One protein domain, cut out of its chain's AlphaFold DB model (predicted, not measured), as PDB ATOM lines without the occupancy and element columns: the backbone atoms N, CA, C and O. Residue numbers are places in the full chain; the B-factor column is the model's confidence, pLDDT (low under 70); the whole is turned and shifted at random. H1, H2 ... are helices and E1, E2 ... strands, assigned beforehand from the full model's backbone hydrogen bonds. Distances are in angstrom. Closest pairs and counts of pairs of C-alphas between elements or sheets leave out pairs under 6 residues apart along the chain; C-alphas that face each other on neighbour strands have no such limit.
ATOM      1  N   THR A 255     150.817 148.454 122.629       87.75
ATOM      2  CA  THR A 255     150.602 148.801 121.220       87.75
ATOM      3  C   THR A 255     149.733 147.727 120.562       87.75
ATOM      4  O   THR A 255     150.056 146.542 120.589       87.75
ATOM      5  N   LEU A 256     148.611 148.152 119.992       85.25
ATOM      6  CA  LEU A 256     147.662 147.328 119.242       85.25
ATOM      7  C   LEU A 256     147.987 147.345 117.745       85.25
ATOM      8  O   LEU A 256     147.792 146.353 117.051       85.25
ATOM      9  N   GLY A 257     148.506 148.464 117.243       81.88
ATOM     10  CA  GLY A 257     148.899 148.597 115.850       81.88
ATOM     11  C   GLY A 257     149.875 149.740 115.637       81.88
ATOM     12  O   GLY A 257     149.817 150.758 116.325       81.88
ATOM     13  N   LEU A 258     150.752 149.566 114.654       86.06
ATOM     14  CA  LEU A 258     151.711 150.571 114.224       86.06
ATOM     15  C   LEU A 258     151.638 150.697 112.707       86.06
ATOM     16  O   LEU A 258     151.758 149.710 111.984       86.06
ATOM     17  N   MET A 259     151.443 151.919 112.228       80.81
ATOM     18  CA  MET A 259     151.525 152.246 110.813       80.81
ATOM     19  C   MET A 259     152.657 153.242 110.621       80.81
ATOM     20  O   MET A 259     152.639 154.297 111.243       80.81
ATOM     21  N   ILE A 260     153.619 152.909 109.763       86.00
ATOM     22  CA  ILE A 260     154.750 153.775 109.423       86.00
ATOM     23  C   ILE A 260     154.662 154.088 107.935       86.00
ATOM     24  O   ILE A 260     154.662 153.178 107.106       86.00
ATOM     25  N   ASN A 261     154.615 155.372 107.604       76.56
ATOM     26  CA  ASN A 261     154.730 155.871 106.244       76.56
ATOM     27  C   ASN A 261     156.060 156.587 106.064       76.56
ATOM     28  O   ASN A 261     156.489 157.341 106.935       76.56
ATOM     29  N   ILE A 262     156.667 156.421 104.894       80.81
ATOM     30  CA  ILE A 262     157.778 157.263 104.452       80.81
ATOM     31  C   ILE A 262     157.160 158.417 103.658       80.81
ATOM     32  O   ILE A 262     156.574 158.178 102.603       80.81
ATOM     33  N   GLN A 263     157.250 159.645 104.173       74.25
ATOM     34  CA  GLN A 263     156.744 160.839 103.488       74.25
ATOM     35  C   GLN A 263     157.723 161.347 102.429       74.25
ATOM     36  O   GLN A 263     157.308 161.703 101.328       74.25
ATOM     37  N   SER A 264     159.020 161.346 102.735       75.50
ATOM     38  CA  SER A 264     160.072 161.704 101.784       75.50
ATOM     39  C   SER A 264     161.379 160.970 102.087       75.50
ATOM     40  O   SER A 264     161.572 160.393 103.162       75.50
ATOM     41  N   ARG A 265     162.269 160.959 101.092       80.94
ATOM     42  CA  ARG A 265     163.651 160.492 101.210       80.94
ATOM     43  C   ARG A 265     164.556 161.654 100.836       80.94
ATOM     44  O   ARG A 265     164.452 162.165  99.724       80.94
ATOM     45  N   GLU A 266     165.424 162.053 101.746       81.12
ATOM     46  CA  GLU A 266     166.381 163.133 101.536       81.12
ATOM     47  C   GLU A 266     167.784 162.538 101.482       81.12
ATOM     48  O   GLU A 266     168.232 161.877 102.418       81.12
ATOM     49  N   GLN A 267     168.475 162.736 100.363       73.81
ATOM     50  CA  GLN A 267     169.875 162.348 100.247       73.81
ATOM     51  C   GLN A 267     170.720 163.369 101.023       73.81
ATOM     52  O   GLN A 267     170.699 164.557 100.705       73.81
ATOM     53  N   THR A 268     171.463 162.915 102.027       78.81
ATOM     54  CA  THR A 268     172.413 163.722 102.801       78.81
ATOM     55  C   THR A 268     173.842 163.247 102.537       78.81
ATOM     56  O   THR A 268     174.066 162.163 101.997       78.81
ATOM     57  N   GLU A 269     174.842 164.034 102.943       73.75
ATOM     58  CA  GLU A 269     176.257 163.626 102.864       73.75
ATOM     59  C   GLU A 269     176.552 162.348 103.672       73.75
ATOM     60  O   GLU A 269     177.480 161.607 103.357       73.75
ATOM     61  N   SER A 270     175.742 162.070 104.699       75.44
ATOM     62  CA  SER A 270     175.865 160.915 105.591       75.44
ATOM     63  C   SER A 270     175.008 159.706 105.191       75.44
ATOM     64  O   SER A 270     175.110 158.664 105.838       75.44
ATOM     65  N   GLY A 271     174.172 159.809 104.151       80.38
ATOM     66  CA  GLY A 271     173.328 158.707 103.686       80.38
ATOM     67  C   GLY A 271     171.947 159.145 103.202       80.38
ATOM     68  O   GLY A 271     171.788 160.184 102.571       80.38
ATOM     69  N   VAL A 272     170.935 158.313 103.450       75.50
ATOM     70  CA  VAL A 272     169.534 158.629 103.140       75.50
ATOM     71  C   VAL A 272     168.812 158.917 104.447       75.50
ATOM     72  O   VAL A 272     168.671 158.027 105.286       75.50
ATOM     73  N   ASN A 273     168.340 160.147 104.609       80.00
ATOM     74  CA  ASN A 273     167.443 160.524 105.685       80.00
ATOM     75  C   ASN A 273     165.994 160.227 105.270       80.00
ATOM     76  O   ASN A 273     165.567 160.575 104.167       80.00
ATOM     77  N   LEU A 274     165.238 159.550 106.133       80.31
ATOM     78  CA  LEU A 274     163.836 159.217 105.879       80.31
ATOM     79  C   LEU A 274     162.953 160.119 106.731       80.31
ATOM     80  O   LEU A 274     163.032 160.077 107.956       80.31
ATOM     81  N   VAL A 275     162.067 160.880 106.092       80.25
ATOM     82  CA  VAL A 275     161.015 161.599 106.814       80.25
ATOM     83  C   VAL A 275     159.865 160.630 107.030       80.25
ATOM     84  O   VAL A 275     159.229 160.176 106.075       80.25
ATOM     85  N   LEU A 276     159.632 160.270 108.290       83.69
ATOM     86  CA  LEU A 276     158.646 159.271 108.686       83.69
ATOM     87  C   LEU A 276     157.390 159.930 109.250       83.69
ATOM     88  O   LEU A 276     157.450 160.926 109.961       83.69
ATOM     89  N   ASP A 277     156.244 159.323 108.973       81.94
ATOM     90  CA  ASP A 277     154.980 159.635 109.628       81.94
ATOM     91  C   ASP A 277     154.405 158.344 110.192       81.94
ATOM     92  O   ASP A 277     154.066 157.422 109.446       81.94
ATOM     93  N   ALA A 278     154.368 158.256 111.519       87.44
ATOM     94  CA  ALA A 278     153.977 157.050 112.220       87.44
ATOM     95  C   ALA A 278     152.738 157.290 113.084       87.44
ATOM     96  O   ALA A 278     152.645 158.277 113.813       87.44
ATOM     97  N   ILE A 279     151.782 156.369 113.011       85.75
ATOM     98  CA  ILE A 279     150.574 156.356 113.834       85.75
ATOM     99  C   ILE A 279     150.589 155.087 114.677       85.75
ATOM    100  O   ILE A 279     150.690 153.979 114.146       85.75
ATOM    101  N   GLU A 280     150.448 155.265 115.986       89.06
ATOM    102  CA  GLU A 280     150.257 154.190 116.949       89.06
ATOM    103  C   GLU A 280     148.785 154.113 117.352       89.06
ATOM    104  O   GLU A 280     148.154 155.128 117.659       89.06
ATOM    105  N   ILE A 281     148.260 152.893 117.388       87.19
ATOM    106  CA  ILE A 281     147.027 152.557 118.091       87.19
ATOM    107  C   ILE A 281     147.430 151.744 119.314       87.19
ATOM    108  O   ILE A 281     148.122 150.735 119.173       87.19
ATOM    109  N   SER A 282     146.977 152.145 120.496       90.25
ATOM    110  CA  SER A 282     147.340 151.500 121.761       90.25
ATOM    111  C   SER A 282     146.094 151.143 122.558       90.25
ATOM    112  O   SER A 282     145.091 151.856 122.514       90.25
ATOM    113  N   GLN A 283     146.170 150.052 123.314       89.94
ATOM    114  CA  GLN A 283     145.266 149.799 124.421       89.94
ATOM    115  C   GLN A 283     145.790 150.596 125.607       89.94
ATOM    116  O   GLN A 283     146.999 150.602 125.853       89.94
ATOM    117  N   ILE A 284     144.893 151.274 126.306       90.06
ATOM    118  CA  ILE A 284     145.202 152.036 127.511       90.06
ATOM    119  C   ILE A 284     144.349 151.529 128.666       90.06
ATOM    120  O   ILE A 284     143.231 151.051 128.466       90.06
ATOM    121  N   ILE A 285     144.865 151.648 129.885       88.88
ATOM    122  CA  ILE A 285     144.044 151.499 131.087       88.88
ATOM    123  C   ILE A 285     143.176 152.766 131.200       88.88
ATOM    124  O   ILE A 285     143.743 153.858 131.270       88.88
ATOM    125  N   PRO A 286     141.832 152.663 131.169       85.69
ATOM    126  CA  PRO A 286     140.963 153.828 131.293       85.69
ATOM    127  C   PRO A 286     141.202 154.560 132.615       85.69
ATOM    128  O   PRO A 286     141.365 153.928 133.655       85.69
ATOM    129  N   ASN A 287     141.185 155.893 132.581       84.56
ATOM    130  CA  ASN A 287     141.320 156.712 133.791       84.56
ATOM    131  C   ASN A 287     140.047 156.707 134.658       84.56
ATOM    132  O   ASN A 287     140.104 157.081 135.825       84.56
ATOM    133  N   GLU A 288     138.911 156.308 134.082       87.56
ATOM    134  CA  GLU A 288     137.596 156.282 134.722       87.56
ATOM    135  C   GLU A 288     136.853 154.994 134.344       87.56
ATOM    136  O   GLU A 288     137.018 154.469 133.235       87.56
ATOM    137  N   ASP A 289     136.004 154.502 135.250       78.31
ATOM    138  CA  ASP A 289     135.151 153.340 134.996       78.31
ATOM    139  C   ASP A 289     134.199 153.616 133.823       78.31
ATOM    140  O   ASP A 289     133.440 154.584 133.816       78.31
ATOM    141  N   GLY A 290     134.242 152.750 132.807       74.88
ATOM    142  CA  GLY A 290     133.486 152.922 131.559       74.88
ATOM    143  C   GLY A 290     134.179 153.789 130.499       74.88
ATOM    144  O   GLY A 290     133.622 153.972 129.415       74.88
ATOM    145  N   GLY A 291     135.388 154.291 130.767       78.25
ATOM    146  CA  GLY A 291     136.204 154.996 129.780       78.25
ATOM    147  C   GLY A 291     136.670 154.089 128.633       78.25
ATOM    148  O   GLY A 291     136.889 152.887 128.803       78.25
ATOM    149  N   GLY A 292     136.842 154.672 127.444       81.56
ATOM    150  CA  GLY A 292     137.393 153.961 126.291       81.56
ATOM    151  C   GLY A 292     138.826 153.497 126.556       81.56
ATOM    152  O   GLY A 292     139.649 154.259 127.057       81.56
ATOM    153  N   ASN A 293     139.137 152.253 126.198       85.38
ATOM    154  CA  ASN A 293     140.446 151.642 126.438       85.38
ATOM    155  C   ASN A 293     141.337 151.591 125.186       85.38
ATOM    156  O   ASN A 293     142.304 150.835 125.156       85.38
ATOM    157  N   VAL A 294     141.021 152.378 124.153       86.38
ATOM    158  CA  VAL A 294     141.808 152.493 122.919       86.38
ATOM    159  C   VAL A 294     142.162 153.955 122.679       86.38
ATOM    160  O   VAL A 294     141.294 154.825 122.728       86.38
ATOM    161  N   ALA A 295     143.430 154.210 122.373       87.00
ATOM    162  CA  ALA A 295     143.946 155.520 122.004       87.00
ATOM    163  C   ALA A 295     144.651 155.460 120.645       87.00
ATOM    164  O   ALA A 295     145.225 154.436 120.272       87.00
ATOM    165  N   VAL A 296     144.626 156.576 119.916       85.88
ATOM    166  CA  VAL A 296     145.381 156.765 118.674       85.88
ATOM    167  C   VAL A 296     146.273 157.982 118.852       85.88
ATOM    168  O   VAL A 296     145.789 159.041 119.253       85.88
ATOM    169  N   ARG A 297     147.564 157.854 118.546       89.06
ATOM    170  CA  ARG A 297     148.500 158.984 118.580       89.06
ATOM    171  C   ARG A 297     149.457 158.964 117.397       89.06
ATOM    172  O   ARG A 297     149.843 157.903 116.913       89.06
ATOM    173  N   LYS A 298     149.878 160.152 116.966       87.25
ATOM    174  CA  LYS A 298     151.034 160.301 116.080       87.25
ATOM    175  C   LYS A 298     152.303 160.060 116.899       87.25
ATOM    176  O   LYS A 298     152.458 160.644 117.971       87.25
ATOM    177  N   MET A 299     153.173 159.178 116.422       90.00
ATOM    178  CA  MET A 299     154.470 158.929 117.042       90.00
ATOM    179  C   MET A 299     155.489 159.962 116.574       90.00
ATOM    180  O   MET A 299     155.444 160.419 115.433       90.00
ATOM    181  N   LYS A 300     156.413 160.285 117.475       87.94
ATOM    182  CA  LYS A 300     157.633 161.027 117.174       87.94
ATOM    183  C   LYS A 300     158.785 160.038 117.033       87.94
ATOM    184  O   LYS A 300     158.776 158.980 117.662       87.94
ATOM    185  N   THR A 301     159.756 160.386 116.211       85.31
ATOM    186  CA  THR A 301     161.034 159.687 116.097       85.31
ATOM    187  C   THR A 301     161.912 159.959 117.320       85.31
ATOM    188  O   THR A 301     161.759 160.972 118.005       85.31
ATOM    189  N   ASP A 302     162.892 159.089 117.570       85.69
ATOM    190  CA  ASP A 302     163.859 159.288 118.660       85.69
ATOM    191  C   ASP A 302     164.656 160.594 118.513       85.69
ATOM    192  O   ASP A 302     165.085 161.174 119.507       85.69
ATOM    193  N   GLN A 303     164.866 161.069 117.281       81.56
ATOM    194  CA  GLN A 303     165.536 162.345 117.023       81.56
ATOM    195  C   GLN A 303     164.672 163.533 117.452       81.56
ATOM    196  O   GLN A 303     165.164 164.412 118.154       81.56
ATOM    197  N   GLU A 304     163.387 163.535 117.093       83.62
ATOM    198  CA  GLU A 304     162.439 164.573 117.522       83.62
ATOM    199  C   GLU A 304     162.298 164.608 119.049       83.62
ATOM    200  O   GLU A 304     162.272 165.684 119.639       83.62
ATOM    201  N   LEU A 305     162.275 163.439 119.702       86.31
ATOM    202  CA  LEU A 305     162.226 163.353 121.165       86.31
ATOM    203  C   LEU A 305     163.485 163.924 121.833       86.31
ATOM    204  O   LEU A 305     163.369 164.587 122.860       86.31
ATOM    205  N   LYS A 306     164.673 163.700 121.256       84.88
ATOM    206  CA  LYS A 306     165.934 164.260 121.778       84.88
ATOM    207  C   LYS A 306     165.961 165.785 121.706       84.88
ATOM    208  O   LYS A 306     166.348 166.416 122.684       84.88
ATOM    209  N   ILE A 307     165.504 166.363 120.594       83.75
ATOM    210  CA  ILE A 307     165.435 167.821 120.413       83.75
ATOM    211  C   ILE A 307     164.537 168.455 121.484       83.75
ATOM    212  O   ILE A 307     164.914 169.462 122.072       83.75
ATOM    213  N   GLU A 308     163.391 167.842 121.792       81.00
ATOM    214  CA  GLU A 308     162.463 168.354 122.812       81.00
ATOM    215  C   GLU A 308     163.008 168.271 124.239       81.00
ATOM    216  O   GLU A 308     162.641 169.088 125.076       81.00
ATOM    217  N   THR A 309     163.874 167.299 124.537       78.62
ATOM    218  CA  THR A 309     164.530 167.208 125.851       78.62
ATOM    219  C   THR A 309     165.691 168.189 126.030       78.62
ATOM    220  O   THR A 309     166.144 168.379 127.158       78.62
ATOM    221  N   GLU A 310     166.185 168.787 124.943       74.56
ATOM    222  CA  GLU A 310     167.294 169.752 124.947       74.56
ATOM    223  C   GLU A 310     166.826 171.222 124.934       74.56
ATOM    224  O   GLU A 310     167.633 172.117 125.198       74.56
ATOM    225  N   THR A 311     165.540 171.472 124.664       60.53
ATOM    226  CA  THR A 311     164.864 172.786 124.747       60.53
ATOM    227  C   THR A 311     164.117 172.985 126.055       60.53
ATOM    228  O   THR A 311     164.206 174.101 126.613       60.53
TER     229      THR A 311
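Overview. This is residues 255 to 311 of the 311 residues of an uncharacterized protein of Thioflavicoccus mobilis 8321 (UniProt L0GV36). A long, narrow, twisted ribbon of three antiparallel strands makes the length of this domain, and one short helix, H1, sticks out from it. The long strands E1 and E2 form a hairpin side by side; E3 folds back along the far part of E2, and both faces of the sheet are bare of helices. The printed part has 57 residues, with three named strands and one named helix in the order E1, E2, E3, H1; the sheet runs E1, E2, E3, and the class is mixed, helices and strands. The whole is only just extended, close to loose, with a radius of gyration of the C-alphas of 15.7 A, and only just flat, spanning 53 by 27 by 12 A.

Arrangement. E1, residues 255 to 268, is an edge strand and bends by 61 degrees at residue 264. It forms a hairpin with the inner strand E2, residues 271 to 283, through a tight link of 2 residues. The two are antiparallel, with 165 degrees between their directions; N 259 and O 279 are 2.9 A apart and N 273 and O 266 are 2.8 A apart, both within hydrogen-bond range. E2 forms a second hairpin with the other edge strand, E3, residues 294 to 299, through a short link of 10 residues. These two are antiparallel at 167 degrees; N 282 and O 295, 2.9 A apart, are within hydrogen-bond range. The three strands form a meander, each strand the antiparallel neighbour of the one before. A tight link of 2 residues joins E3 to H1, residues 302 to 310. H1 is not on the sheet, with 1 pair of C-alphas within 10 A, and it is apart from E1 and E2. In H1 every O i to N i+4 pair is within hydrogen-bond range.

Along the chain. E1 begins at C-alpha 255, at (150.602, 148.801, 121.220), and is 32.2 A long from first to last C-alpha. E2 is 36.0 A long, beginning at C-alpha 271, at (173.328, 158.707, 103.686). E3 measures 15.4 A. H1 measures 12.7 A and ends at C-alpha 310, at (167.294, 169.752, 124.947).

Size, cuts and confidence. The two C-alphas farthest apart, those of Glu 269 and Asp 289, are 53.2 A apart. Residues 267 to 272 stand free, as do residues 302 to 311, of which 302 to 310 belong to H1. Without these stretches the body spans 47 by 13 by 10 A. The printed part has no cut and no long link, and it ends at residue 311, the chain's last. The mean pLDDT of the printed part is 82.5, and residue 311 is under 70.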